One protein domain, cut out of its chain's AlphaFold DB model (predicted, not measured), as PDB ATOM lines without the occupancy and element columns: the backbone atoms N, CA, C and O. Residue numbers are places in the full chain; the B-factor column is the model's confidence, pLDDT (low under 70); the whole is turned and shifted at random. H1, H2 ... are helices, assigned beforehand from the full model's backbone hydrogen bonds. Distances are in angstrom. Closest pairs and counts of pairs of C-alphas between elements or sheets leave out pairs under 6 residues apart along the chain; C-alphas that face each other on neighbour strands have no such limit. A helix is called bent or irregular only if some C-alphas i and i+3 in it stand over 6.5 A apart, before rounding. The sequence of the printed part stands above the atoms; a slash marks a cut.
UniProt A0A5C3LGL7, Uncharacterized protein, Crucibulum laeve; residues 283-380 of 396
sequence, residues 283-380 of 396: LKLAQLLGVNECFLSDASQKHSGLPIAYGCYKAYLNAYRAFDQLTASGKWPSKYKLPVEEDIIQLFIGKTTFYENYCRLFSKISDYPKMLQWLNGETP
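This is residues 283 to 380 of the 396 residues of an uncharacterized protein of Crucibulum laeve (UniProt A0A5C3LGL7). One long helix, H3, runs along the length of the domain, with short helices and loops set round it. H4 and H5 pack on it from one side, H6 lies across its first end, and H1 is near it; after its last end, residues 329 to 340 fold back to H4. The printed part has 98 residues with six named helices, H1 to H6 in chain order, and no named strand: all helix. It is compact, with a radius of gyration of the C-alphas of 14.4 A, and elongated, spanning 45 by 27 by 27 A.

H1, residues 283 to 288, begins at C-alpha 283 (20.537, 25.205, 32.244). H2 is residues 297 to 300. H3, residues 306 to 328, begins at C-alpha 306 (23.036, 14.340, 10.537) and is 33.1 A long. H4 is residues 341 to 345. H5, residues 351 to 362, is 15.3 A long and only just irregular: C-alphas 356 and 359 are 6.9 A apart. H6, residues 369 to 375, ends at C-alpha 375 (21.181, 19.957, 6.499).

H3 is the hub. Its residues 316 to 320 touch H4; the closest C-alphas, of Tyr 316 and Ile 345, are 6.6 A apart. Its residues 309 to 313 touch H5, about perpendicular at 75 degrees, closest at Tyr 313 and Tyr 358, C-alphas 6.7 A apart. Its residues 306 to 311 touch H6, about perpendicular at 89 degrees, with the closest C-alphas, of Pro 307 and Leu 375, 4.6 A apart. H4 and H5 only just touch, only at the corner, with 3 pairs of C-alphas within 8 A, the closest Ile 345 and Lys 351 at 6.4 A. H1 and H3 are near each other, with 8 pairs of C-alphas within 10 A. H2 is close to H3 but not clearly touching, C-alphas 300 and 308 being 7.9 A apart. Every O i to N i+4 pair is within hydrogen-bond range in H1, H3, H4 and H6, and 6 of 8 in H5; H2 is too short for such a pair.

The C-alphas farthest apart, of Lys 335 and Pro 380, are 46.6 A apart. The printed part has no cut. The link from H3 to H4 is long. Mean pLDDT of the printed part is 93.0; residues 300 to 301, 303 and 380 are under 70.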
ATOM      1  N   LEU A 283      21.760  24.594  32.782       95.94
ATOM      2  CA  LEU A 283      20.537  25.205  32.244       95.94
ATOM      3  C   LEU A 283      20.609  26.741  32.250       95.94
ATOM      4  O   LEU A 283      20.134  27.401  31.328       95.94
ATOM      5  N   LYS A 284      21.245  27.326  33.272       97.06
ATOM      6  CA  LYS A 284      21.416  28.777  33.355       97.06
ATOM      7  C   LYS A 284      22.420  29.283  32.327       97.06
ATOM      8  O   LYS A 284      22.199  30.352  31.766       97.06
ATOM      9  N   LEU A 285      23.479  28.515  32.070       97.69
ATOM     10  CA  LEU A 285      24.435  28.801  31.004       97.69
ATOM     11  C   LEU A 285      23.741  28.784  29.635       97.69
ATOM     12  O   LEU A 285      23.837  29.766  28.906       97.69
ATOM     13  N   ALA A 286      22.961  27.742  29.332       97.44
ATOM     14  CA  ALA A 286      22.177  27.662  28.097       97.44
ATOM     15  C   ALA A 286      21.238  28.870  27.923       97.44
ATOM     16  O   ALA A 286      21.228  29.502  26.867       97.44
ATOM     17  N   GLN A 287      20.514  29.248  28.983       97.50
ATOM     18  CA  GLN A 287      19.613  30.402  28.961       97.50
ATOM     19  C   GLN A 287      20.354  31.728  28.718       97.50
ATOM     20  O   GLN A 287      19.871  32.563  27.960       97.50
ATOM     21  N   LEU A 288      21.515  31.937  29.352       97.50
ATOM     22  CA  LEU A 288      22.319  33.152  29.158       97.50
ATOM     23  C   LEU A 288      22.863  33.267  27.735       97.50
ATOM     24  O   LEU A 288      22.924  34.369  27.198       97.50
ATOM     25  N   LEU A 289      23.243  32.141  27.135       97.88
ATOM     26  CA  LEU A 289      23.784  32.086  25.779       97.88
ATOM     27  C   LEU A 289      22.694  32.057  24.693       97.88
ATOM     28  O   LEU A 289      23.022  32.011  23.511       97.88
ATOM     29  N   GLY A 290      21.409  32.082  25.071       97.19
ATOM     30  CA  GLY A 290      20.290  32.034  24.124       97.19
ATOM     31  C   GLY A 290      20.184  30.702  23.376       97.19
ATOM     32  O   GLY A 290      19.740  30.666  22.231       97.19
ATOM     33  N   VAL A 291      20.624  29.607  24.000       96.88
ATOM     34  CA  VAL A 291      20.601  28.271  23.401       96.88
ATOM     35  C   VAL A 291      19.188  27.701  23.450       96.88
ATOM     36  O   VAL A 291      18.559  27.672  24.505       96.88
ATOM     37  N   ASN A 292      18.702  27.216  22.308       94.44
ATOM     38  CA  ASN A 292      17.425  26.516  22.231       94.44
ATOM     39  C   ASN A 292      17.534  25.127  22.886       94.44
ATOM     40  O   ASN A 292      18.461  24.367  22.595       94.44
ATOM     41  N   GLU A 293      16.570  24.796  23.747       91.75
ATOM     42  CA  GLU A 293      16.540  23.553  24.526       91.75
ATOM     43  C   GLU A 293      16.558  22.286  23.657       91.75
ATOM     44  O   GLU A 293      17.120  21.275  24.073       91.75
ATOM     45  N   CYS A 294      16.046  22.348  22.422       90.00
ATOM     46  CA  CYS A 294      16.039  21.220  21.486       90.00
ATOM     47  C   CYS A 294      17.446  20.723  21.102       90.00
ATOM     48  O   CYS A 294      17.585  19.584  20.663       90.00
ATOM     49  N   PHE A 295      18.484  21.555  21.259       92.00
ATOM     50  CA  PHE A 295      19.874  21.196  20.945       92.00
ATOM     51  C   PHE A 295      20.698  20.797  22.172       92.00
ATOM     52  O   PHE A 295      21.885  20.495  22.040       92.00
ATOM     53  N   LEU A 296      20.110  20.807  23.370       93.50
ATOM     54  CA  LEU A 296      20.817  20.374  24.570       93.50
ATOM     55  C   LEU A 296      20.991  18.851  24.557       93.50
ATOM     56  O   LEU A 296      20.085  18.126  24.144       93.50
ATOM     57  N   SER A 297      22.132  18.353  25.049       87.62
ATOM     58  CA  SER A 297      22.443  16.909  25.029       87.62
ATOM     59  C   SER A 297      21.359  16.039  25.669       87.62
ATOM     60  O   SER A 297      21.148  14.915  25.224       87.62
ATOM     61  N   ASP A 298      20.661  16.558  26.680       85.25
ATOM     62  CA  ASP A 298      19.613  15.828  27.399       85.25
ATOM     63  C   ASP A 298      18.349  15.637  26.537       85.25
ATOM     64  O   ASP A 298      17.666  14.620  26.642       85.25
ATOM     65  N   ALA A 299      18.056  16.587  25.644       75.12
ATOM     66  CA  ALA A 299      16.923  16.532  24.719       75.12
ATOM     67  C   ALA A 299      17.283  15.833  23.394       75.12
ATOM     68  O   ALA A 299      16.456  15.142  22.796       75.12
ATOM     69  N   SER A 300      18.538  15.972  22.959       66.62
ATOM     70  CA  SER A 300      19.048  15.480  21.675       66.62
ATOM     71  C   SER A 300      19.066  13.951  21.551       66.62
ATOM     72  O   SER A 300      19.062  13.450  20.427       66.62
ATOM     73  N   GLN A 301      19.044  13.195  22.654       68.19
ATOM     74  CA  GLN A 301      19.130  11.726  22.608       68.19
ATOM     75  C   GLN A 301      18.003  11.057  21.809       68.19
ATOM     76  O   GLN A 301      18.178   9.941  21.330       68.19
ATOM     77  N   LYS A 302      16.856  11.724  21.644       71.31
ATOM     78  CA  LYS A 302      15.703  11.161  20.925       71.31
ATOM     79  C   LYS A 302      15.790  11.300  19.412       71.31
ATOM     80  O   LYS A 302      15.053  10.625  18.700       71.31
ATOM     81  N   HIS A 303      16.664  12.167  18.923       67.25
ATOM     82  CA  HIS A 303      16.719  12.495  17.513       67.25
ATOM     83  C   HIS A 303      18.169  12.411  17.028       67.25
ATOM     84  O   HIS A 303      18.911  13.392  16.980       67.25
ATOM     85  N   SER A 304      18.592  11.190  16.702       74.12
ATOM     86  CA  SER A 304      19.874  10.926  16.060       74.12
ATOM     87  C   SER A 304      19.744  11.150  14.556       74.12
ATOM     88  O   SER A 304      19.021  10.423  13.881       74.12
ATOM     89  N   GLY A 305      20.448  12.140  14.019       88.56
ATOM     90  CA  GLY A 305      20.465  12.401  12.584       88.56
ATOM     91  C   GLY A 305      21.500  13.456  12.227       88.56
ATOM     92  O   GLY A 305      21.823  14.325  13.040       88.56
ATOM     93  N   LEU A 306      22.033  13.386  11.008       92.19
ATOM     94  CA  LEU A 306      23.036  14.340  10.537       92.19
ATOM     95  C   LEU A 306      22.532  15.806  10.545       92.19
ATOM     96  O   LEU A 306      23.307  16.670  10.962       92.19
ATOM     97  N   PRO A 307      21.258  16.113  10.210       92.19
ATOM     98  CA  PRO A 307      20.724  17.474  10.327       92.19
ATOM     99  C   PRO A 307      20.749  18.007  11.763       92.19
ATOM    100  O   PRO A 307      21.053  19.174  11.998       92.19
ATOM    101  N   ILE A 308      20.505  17.140  12.747       91.44
ATOM    102  CA  ILE A 308      20.484  17.517  14.166       91.44
ATOM    103  C   ILE A 308      21.898  17.713  14.686       91.44
ATOM    104  O   ILE A 308      22.162  18.696  15.373       91.44
ATOM    105  N   ALA A 309      22.829  16.848  14.282       93.69
ATOM    106  CA  ALA A 309      24.250  17.038  14.542       93.69
ATOM    107  C   ALA A 309      24.747  18.392  14.009       93.69
ATOM    108  O   ALA A 309      25.430  19.139  14.714       93.69
ATOM    109  N   TYR A 310      24.348  18.745  12.785       95.56
ATOM    110  CA  TYR A 310      24.664  20.042  12.201       95.56
ATOM    111  C   TYR A 310      23.964  21.202  12.925       95.56
ATOM    112  O   TYR A 310      24.574  22.245  13.160       95.56
ATOM    113  N   GLY A 311      22.711  21.017  13.346       94.69
ATOM    114  CA  GLY A 311      21.978  21.957  14.191       94.69
ATOM    115  C   GLY A 311      22.703  22.250  15.508       94.69
ATOM    116  O   GLY A 311      22.923  23.416  15.832       94.69
ATOM    117  N   CYS A 312      23.173  21.214  16.207       94.50
ATOM    118  CA  CYS A 312      23.991  21.339  17.415       94.50
ATOM    119  C   CYS A 312      25.302  22.093  17.149       94.50
ATOM    120  O   CYS A 312      25.679  22.960  17.935       94.50
ATOM    121  N   TYR A 313      25.978  21.819  16.028       96.19
ATOM    122  CA  TYR A 313      27.185  22.553  15.634       96.19
ATOM    123  C   TYR A 313      26.907  24.049  15.403       96.19
ATOM    124  O   TYR A 313      27.618  24.897  15.947       96.19
ATOM    125  N   LYS A 314      25.837  24.395  14.672       96.06
ATOM    126  CA  LYS A 314      25.404  25.794  14.484       96.06
ATOM    127  C   LYS A 314      25.044  26.464  15.813       96.06
ATOM    128  O   LYS A 314      25.425  27.609  16.051       96.06
ATOM    129  N   ALA A 315      24.332  25.753  16.685       96.25
ATOM    130  CA  ALA A 315      23.934  26.263  17.989       96.25
ATOM    131  C   ALA A 315      25.150  26.545  18.888       96.25
ATOM    132  O   ALA A 315      25.181  27.592  19.532       96.25
ATOM    133  N   TYR A 316      26.180  25.693  18.854       97.12
ATOM    134  CA  TYR A 316      27.460  25.959  19.515       97.12
ATOM    135  C   TYR A 316      28.129  27.235  18.985       97.12
ATOM    136  O   TYR A 316      28.505  28.086  19.785       97.12
ATOM    137  N   LEU A 317      28.232  27.418  17.661       96.56
ATOM    138  CA  LEU A 317      28.866  28.616  17.087       96.56
ATOM    139  C   LEU A 317      28.143  29.902  17.513       96.56
ATOM    140  O   LEU A 317      28.779  30.907  17.837       96.56
ATOM    141  N   ASN A 318      26.811  29.857  17.554       97.44
ATOM    142  CA  ASN A 318      25.994  30.968  18.034       97.44
ATOM    143  C   ASN A 318      26.195  31.221  19.534       97.44
ATOM    144  O   ASN A 318      26.369  32.370  19.937       97.44
ATOM    145  N   ALA A 319      26.218  30.164  20.349       97.69
ATOM    146  CA  ALA A 319      26.445  30.256  21.788       97.69
ATOM    147  C   ALA A 319      27.833  30.821  22.113       97.69
ATOM    148  O   ALA A 319      27.955  31.686  22.977       97.69
ATOM    149  N   TYR A 320      28.865  30.391  21.385       97.44
ATOM    150  CA  TYR A 320      30.229  30.892  21.540       97.44
ATOM    151  C   TYR A 320      30.325  32.378  21.169       97.44
ATOM    152  O   TYR A 320      30.869  33.179  21.922       97.44
ATOM    153  N   ARG A 321      29.682  32.798  20.070       97.81
ATOM    154  CA  ARG A 321      29.586  34.222  19.709       97.81
ATOM    155  C   ARG A 321      28.860  35.043  20.779       97.81
ATOM    156  O   ARG A 321      29.285  36.155  21.088       97.81
ATOM    157  N   ALA A 322      27.759  34.527  21.329       97.81
ATOM    158  CA  ALA A 322      27.023  35.192  22.403       97.81
ATOM    159  C   ALA A 322      27.874  35.308  23.678       97.81
ATOM    160  O   ALA A 322      27.879  36.354  24.326       97.81
ATOM    161  N   PHE A 323      28.640  34.264  23.998       98.00
ATOM    162  CA  PHE A 323      29.600  34.259  25.093       98.00
ATOM    163  C   PHE A 323      30.671  35.347  24.918       98.00
ATOM    164  O   PHE A 323      30.867  36.156  25.831       98.00
ATOM    165  N   ASP A 324      31.288  35.444  23.739       97.94
ATOM    166  CA  ASP A 324      32.275  36.486  23.428       97.94
ATOM    167  C   ASP A 324      31.677  37.891  23.574       97.94
ATOM    168  O   ASP A 324      32.287  38.777  24.173       97.94
ATOM    169  N   GLN A 325      30.450  38.104  23.088       98.00
ATOM    170  CA  GLN A 325      29.752  39.389  23.202       98.00
ATOM    171  C   GLN A 325      29.423  39.758  24.656       98.00
ATOM    172  O   GLN A 325      29.581  40.916  25.056       98.00
ATOM    173  N   LEU A 326      28.969  38.799  25.466       97.69
ATOM    174  CA  LEU A 326      28.680  39.015  26.887       97.69
ATOM    175  C   LEU A 326      29.950  39.335  27.677       97.69
ATOM    176  O   LEU A 326      29.937  40.235  28.520       97.69
ATOM    177  N   THR A 327      31.044  38.647  27.360       97.25
ATOM    178  CA  THR A 327      32.349  38.853  27.989       97.25
ATOM    179  C   THR A 327      32.934  40.208  27.592       97.25
ATOM    180  O   THR A 327      33.278  41.007  28.461       97.25
ATOM    181  N   ALA A 328      32.949  40.537  26.297       97.44
ATOM    182  CA  ALA A 328      33.460  41.812  25.790       97.44
ATOM    183  C   ALA A 328      32.656  43.025  26.285       97.44
ATOM    184  O   ALA A 328      33.210  44.106  26.471       97.44
ATOM    185  N   SER A 329      31.351  42.860  26.515       97.88
ATOM    186  CA  SER A 329      30.496  43.925  27.052       97.88
ATOM    187  C   SER A 329      30.535  44.056  28.579       97.88
ATOM    188  O   SER A 329      29.868  44.943  29.113       97.88
ATOM    189  N   GLY A 330      31.268  43.188  29.289       97.50
ATOM    190  CA  GLY A 330      31.289  43.163  30.756       97.50
ATOM    191  C   GLY A 330      29.932  42.816  31.380       97.50
ATOM    192  O   GLY A 330      29.694  43.112  32.546       97.50
ATOM    193  N   LYS A 331      29.019  42.215  30.602       97.94
ATOM    194  CA  LYS A 331      27.674  41.813  31.047       97.94
ATOM    195  C   LYS A 331      27.636  40.389  31.597       97.94
ATOM    196  O   LYS A 331      26.560  39.890  31.930       97.94
ATOM    197  N   TRP A 332      28.788  39.725  31.674       97.50
ATOM    198  CA  TRP A 332      28.887  38.420  32.308       97.50
ATOM    199  C   TRP A 332      28.511  38.523  33.799       97.50
ATOM    200  O   TRP A 332      29.004  39.423  34.481       97.50
ATOM    201  N   PRO A 333      27.641  37.648  34.340       96.56
ATOM    202  CA  PRO A 333      27.259  37.727  35.747       96.56
ATOM    203  C   PRO A 333      28.460  37.478  36.669       96.56
ATOM    204  O   PRO A 333      28.962  36.361  36.733       96.56
ATOM    205  N   SER A 334      28.856  38.491  37.447       95.38
ATOM    206  CA  SER A 334      30.017  38.437  38.359       95.38
ATOM    207  C   SER A 334      29.938  37.348  39.433       95.38
ATOM    208  O   SER A 334      30.951  36.935  39.974       95.38
ATOM    209  N   LYS A 335      28.733  36.851  39.728       95.38
ATOM    210  CA  LYS A 335      28.509  35.750  40.678       95.38
ATOM    211  C   LYS A 335      28.969  34.372  40.187       95.38
ATOM    212  O   LYS A 335      28.915  33.419  40.962       95.38
ATOM    213  N   TYR A 336      29.295  34.233  38.904       96.69
ATOM    214  CA  TYR A 336      29.686  32.960  38.311       96.69
ATOM    215  C   TYR A 336      31.063  33.064  37.681       96.69
ATOM    216  O   TYR A 336      31.357  34.029  36.973       96.69
ATOM    217  N   LYS A 337      31.842  31.995  37.846       96.38
ATOM    218  CA  LYS A 337      33.091  31.811  37.115       96.38
ATOM    219  C   LYS A 337      32.846  31.866  35.603       96.38
ATOM    220  O   LYS A 337      31.809  31.403  35.116       96.38
ATOM    221  N   LEU A 338      33.809  32.413  34.865       97.19
ATOM    222  CA  LEU A 338      33.781  32.416  33.406       97.19
ATOM    223  C   LEU A 338      33.890  30.965  32.879       97.19
ATOM    224  O   LEU A 338      34.850  30.276  33.239       97.19
ATOM    225  N   PRO A 339      32.925  30.477  32.078       97.50
ATOM    226  CA  PRO A 339      32.955  29.129  31.532       97.50
ATOM    227  C   PRO A 339      34.122  28.978  30.562       97.50
ATOM    228  O   PRO A 339      34.476  29.909  29.835       97.50
ATOM    229  N   VAL A 340      34.703  27.785  30.545       97.00
ATOM    230  CA  VAL A 340      35.685  27.392  29.537       97.00
ATOM    231  C   VAL A 340      34.934  26.927  28.286       97.00
ATOM    232  O   VAL A 340      33.754  26.577  28.343       97.00
ATOM    233  N   GLU A 341      35.602  26.906  27.135       96.69
ATOM    234  CA  GLU A 341      35.023  26.417  25.882       96.69
ATOM    235  C   GLU A 341      34.401  25.017  26.030       96.69
ATOM    236  O   GLU A 341      33.316  24.758  25.508       96.69
ATOM    237  N   GLU A 342      35.029  24.128  26.803       96.38
ATOM    238  CA  GLU A 342      34.485  22.807  27.108       96.38
ATOM    239  C   GLU A 342      33.122  22.844  27.796       96.38
ATOM    240  O   GLU A 342      32.291  21.986  27.497       96.38
ATOM    241  N   ASP A 343      32.879  23.808  28.683       97.19
ATOM    242  CA  ASP A 343      31.599  23.940  29.383       97.19
ATOM    243  C   ASP A 343      30.483  24.292  28.389       97.19
ATOM    244  O   ASP A 343      29.360  23.801  28.509       97.19
ATOM    245  N   ILE A 344      30.809  25.091  27.365       97.81
ATOM    246  CA  ILE A 344      29.892  25.457  26.281       97.81
ATOM    247  C   ILE A 344      29.663  24.261  25.348       97.81
ATOM    248  O   ILE A 344      28.519  23.964  25.016       97.81
ATOM    249  N   ILE A 345      30.716  23.533  24.955       96.75
ATOM    250  CA  ILE A 345      30.602  22.333  24.103       96.75
ATOM    251  C   ILE A 345      29.710  21.284  24.772       96.75
ATOM    252  O   ILE A 345      28.801  20.747  24.132       96.75
ATOM    253  N   GLN A 346      29.932  21.036  26.067       96.25
ATOM    254  CA  GLN A 346      29.185  20.048  26.841       96.25
ATOM    255  C   GLN A 346      27.687  20.342  26.922       96.25
ATOM    256  O   GLN A 346      26.935  19.414  27.214       96.25
ATOM    257  N   LEU A 347      27.226  21.569  26.630       96.62
ATOM    258  CA  LEU A 347      25.795  21.874  26.509       96.62
ATOM    259  C   LEU A 347      25.125  21.073  25.393       96.62
ATOM    260  O   LEU A 347      23.974  20.668  25.560       96.62
ATOM    261  N   PHE A 348      25.843  20.836  24.297       95.12
ATOM    262  CA  PHE A 348      25.318  20.245  23.069       95.12
ATOM    263  C   PHE A 348      25.732  18.789  22.931       95.12
ATOM    264  O   PHE A 348      24.895  17.917  22.706       95.12
ATOM    265  N   ILE A 349      27.022  18.499  23.114       94.31
ATOM    266  CA  ILE A 349      27.576  17.174  22.851       94.31
ATOM    267  C   ILE A 349      28.846  16.908  23.669       94.31
ATOM    268  O   ILE A 349      29.491  17.818  24.180       94.31
ATOM    269  N   GLY A 350      29.226  15.636  23.800       94.44
ATOM    270  CA  GLY A 350      30.486  15.256  24.435       94.44
ATOM    271  C   GLY A 350      31.711  15.828  23.708       94.44
ATOM    272  O   GLY A 350      31.765  15.842  22.476       94.44
ATOM    273  N   LYS A 351      32.725  16.241  24.486       94.75
ATOM    274  CA  LYS A 351      33.976  16.855  24.001       94.75
ATOM    275  C   LYS A 351      34.630  16.057  22.869       94.75
ATOM    276  O   LYS A 351      34.914  16.613  21.813       94.75
ATOM    277  N   THR A 352      34.848  14.760  23.077       94.44
ATOM    278  CA  THR A 352      35.493  13.882  22.087       94.44
ATOM    279  C   THR A 352      34.716  13.872  20.773       94.44
ATOM    280  O   THR A 352      35.282  14.141  19.717       94.44
ATOM    281  N   THR A 353      33.397  13.678  20.840       93.62
ATOM    282  CA  THR A 353      32.526  13.649  19.661       93.62
ATOM    283  C   THR A 353      32.524  14.981  18.914       93.62
ATOM    284  O   THR A 353      32.522  14.985  17.683       93.62
ATOM    285  N   PHE A 354      32.564  16.106  19.633       95.50
ATOM    286  CA  PHE A 354      32.623  17.433  19.029       95.50
ATOM    287  C   PHE A 354      33.884  17.622  18.176       95.50
ATOM    288  O   PHE A 354      33.795  17.944  16.990       95.50
ATOM    289  N   TYR A 355      35.060  17.380  18.758       94.62
ATOM    290  CA  TYR A 355      36.332  17.626  18.080       94.62
ATOM    291  C   TYR A 355      36.634  16.592  16.992       94.62
ATOM    292  O   TYR A 355      37.101  16.957  15.912       94.62
ATOM    293  N   GLU A 356      36.359  15.312  17.243       94.19
ATOM    294  CA  GLU A 356      36.666  14.245  16.286       94.19
ATOM    295  C   GLU A 356      35.704  14.237  15.098       94.19
ATOM    296  O   GLU A 356      36.143  14.051  13.958       94.19
ATOM    297  N   ASN A 357      34.412  14.482  15.350       93.25
ATOM    298  CA  ASN A 357      33.378  14.383  14.327       93.25
ATOM    299  C   ASN A 357      32.927  15.763  13.850       93.25
ATOM    300  O   ASN A 357      33.080  16.084  12.675       93.25
ATOM    301  N   TYR A 358      32.386  16.601  14.736       94.56
ATOM    302  CA  TYR A 358      31.616  17.773  14.301       94.56
ATOM    303  C   TYR A 358      32.506  18.830  13.670       94.56
ATOM    304  O   TYR A 358      32.297  19.198  12.518       94.56
ATOM    305  N   CYS A 359      33.545  19.279  14.369       93.44
ATOM    306  CA  CYS A 359      34.425  20.301  13.821       93.44
ATOM    307  C   CYS A 359      35.122  19.846  12.538       93.44
ATOM    308  O   CYS A 359      35.234  20.616  11.587       93.44
ATOM    309  N   ARG A 360      35.595  18.597  12.488       93.62
ATOM    310  CA  ARG A 360      36.325  18.086  11.323       93.62
ATOM    311  C   ARG A 360      35.428  17.939  10.094       93.62
ATOM    312  O   ARG A 360      35.885  18.227   8.989       93.62
ATOM    313  N   LEU A 361      34.193  17.474  10.280       94.00
ATOM    314  CA  LEU A 361      33.241  17.262   9.191       94.00
ATOM    315  C   LEU A 361      32.595  18.582   8.761       94.00
ATOM    316  O   LEU A 361      32.613  18.922   7.579       94.00
ATOM    317  N   PHE A 362      32.080  19.362   9.712       96.12
ATOM    318  CA  PHE A 362      31.293  20.556   9.412       96.12
ATOM    319  C   PHE A 362      32.130  21.791   9.071       96.12
ATOM    320  O   PHE A 362      31.602  22.705   8.446       96.12
ATOM    321  N   SER A 363      33.432  21.821   9.369       94.00
ATOM    322  CA  SER A 363      34.321  22.884   8.853       94.00
ATOM    323  C   SER A 363      34.463  22.867   7.329       94.00
ATOM    324  O   SER A 363      34.801  23.886   6.740       94.00
ATOM    325  N   LYS A 364      34.183  21.727   6.687       95.56
ATOM    326  CA  LYS A 364      34.261  21.552   5.229       95.56
ATOM    327  C   LYS A 364      32.902  21.596   4.545       95.56
ATOM    328  O   LYS A 364      32.816  21.380   3.342       95.56
ATOM    329  N   ILE A 365      31.823  21.837   5.292       95.19
ATOM    330  CA  ILE A 365      30.470  21.735   4.739       95.19
ATOM    331  C   ILE A 365      30.200  22.780   3.649       95.19
ATOM    332  O   ILE A 365      29.391  22.542   2.757       95.19
ATOM    333  N   SER A 366      30.925  23.902   3.675       94.75
ATOM    334  CA  SER A 366      30.887  24.936   2.635       94.75
ATOM    335  C   SER A 366      31.281  24.415   1.253       94.75
ATOM    336  O   SER A 366      30.810  24.943   0.251       94.75
ATOM    337  N   ASP A 367      32.096  23.360   1.192       96.38
ATOM    338  CA  ASP A 367      32.535  22.745  -0.063       96.38
ATOM    339  C   ASP A 367      31.426  21.872  -0.692       96.38
ATOM    340  O   ASP A 367      31.536  21.442  -1.842       96.38
ATOM    341  N   TYR A 368      30.334  21.622   0.044       95.81
ATOM    342  CA  TYR A 368      29.234  20.731  -0.333       95.81
ATOM    343  C   TYR A 368      27.872  21.449  -0.245       95.81
ATOM    344  O   TYR A 368      27.040  21.103   0.597       95.81
ATOM    345  N   PRO A 369      27.574  22.409  -1.140       94.12
ATOM    346  CA  PRO A 369      26.385  23.267  -1.041       94.12
ATOM    347  C   PRO A 369      25.056  22.497  -1.041       94.12
ATOM    348  O   PRO A 369      24.132  22.867  -0.325       94.12
ATOM    349  N   LYS A 370      24.963  21.382  -1.779       92.31
ATOM    350  CA  LYS A 370      23.767  20.516  -1.767       92.31
ATOM    351  C   LYS A 370      23.534  19.859  -0.404       92.31
ATOM    352  O   LYS A 370      22.399  19.757   0.044       92.31
ATOM    353  N   MET A 371      24.609  19.418   0.254       91.31
ATOM    354  CA  MET A 371      24.523  18.838   1.595       91.31
ATOM    355  C   MET A 371      24.144  19.914   2.609       91.31
ATOM    356  O   MET A 371      23.320  19.662   3.474       91.31
ATOM    357  N   LEU A 372      24.694  21.121   2.472       94.62
ATOM    358  CA  LEU A 372      24.344  22.254   3.322       94.62
ATOM    359  C   LEU A 372      22.848  22.609   3.234       94.62
ATOM    360  O   LEU A 372      22.217  22.770   4.275       94.62
ATOM    361  N   GLN A 373      22.274  22.663   2.027       93.31
ATOM    362  CA  GLN A 373      20.832  22.882   1.824       93.31
ATOM    363  C   GLN A 373      19.988  21.795   2.502       93.31
ATOM    364  O   GLN A 373      19.059  22.101   3.249       93.31
ATOM    365  N   TRP A 374      20.365  20.527   2.320       92.50
ATOM    366  CA  TRP A 374      19.693  19.403   2.977       92.50
ATOM    367  C   TRP A 374      19.794  19.481   4.508       92.50
ATOM    368  O   TRP A 374      18.790  19.359   5.203       92.50
ATOM    369  N   LEU A 375      20.975  19.790   5.054       93.50
ATOM    370  CA  LEU A 375      21.181  19.957   6.499       93.50
ATOM    371  C   LEU A 375      20.416  21.146   7.093       93.50
ATOM    372  O   LEU A 375      20.151  21.166   8.296       93.50
ATOM    373  N   ASN A 376      20.090  22.150   6.282       92.38
ATOM    374  CA  ASN A 376      19.243  23.267   6.687       92.38
ATOM    375  C   ASN A 376      17.743  22.944   6.607       92.38
ATOM    376  O   ASN A 376      16.943  23.763   7.050       92.38
ATOM    377  N   GLY A 377      17.362  21.777   6.077       89.06
ATOM    378  CA  GLY A 377      15.964  21.439   5.807       89.06
ATOM    379  C   GLY A 377      15.363  22.258   4.660       89.06
ATOM    380  O   GLY A 377      14.147  22.370   4.566       89.06
ATOM    381  N   GLU A 378      16.199  22.862   3.807       85.75
ATOM    382  CA  GLU A 378      15.744  23.668   2.667       85.75
ATOM    383  C   GLU A 378      15.310  22.807   1.482       85.75
ATOM    384  O   GLU A 378      14.596  23.301   0.615       85.75
ATOM    385  N   THR A 379      15.729  21.539   1.427       77.50
ATOM    386  CA  THR A 379      15.334  20.613   0.363       77.50
ATOM    387  C   THR A 379      13.904  20.129   0.624       77.50
ATOM    388  O   THR A 379      13.699  19.294   1.506       77.50
ATOM    389  N   PRO A 380      12.896  20.634  -0.109       56.50
ATOM    390  CA  PRO A 380      11.515  20.251   0.097       56.50
ATOM    391  C   PRO A 380      11.254  18.984  -0.715       56.50
ATOM    392  O   PRO A 380      11.149  19.034  -1.939       56.50
TER     393      PRO A 380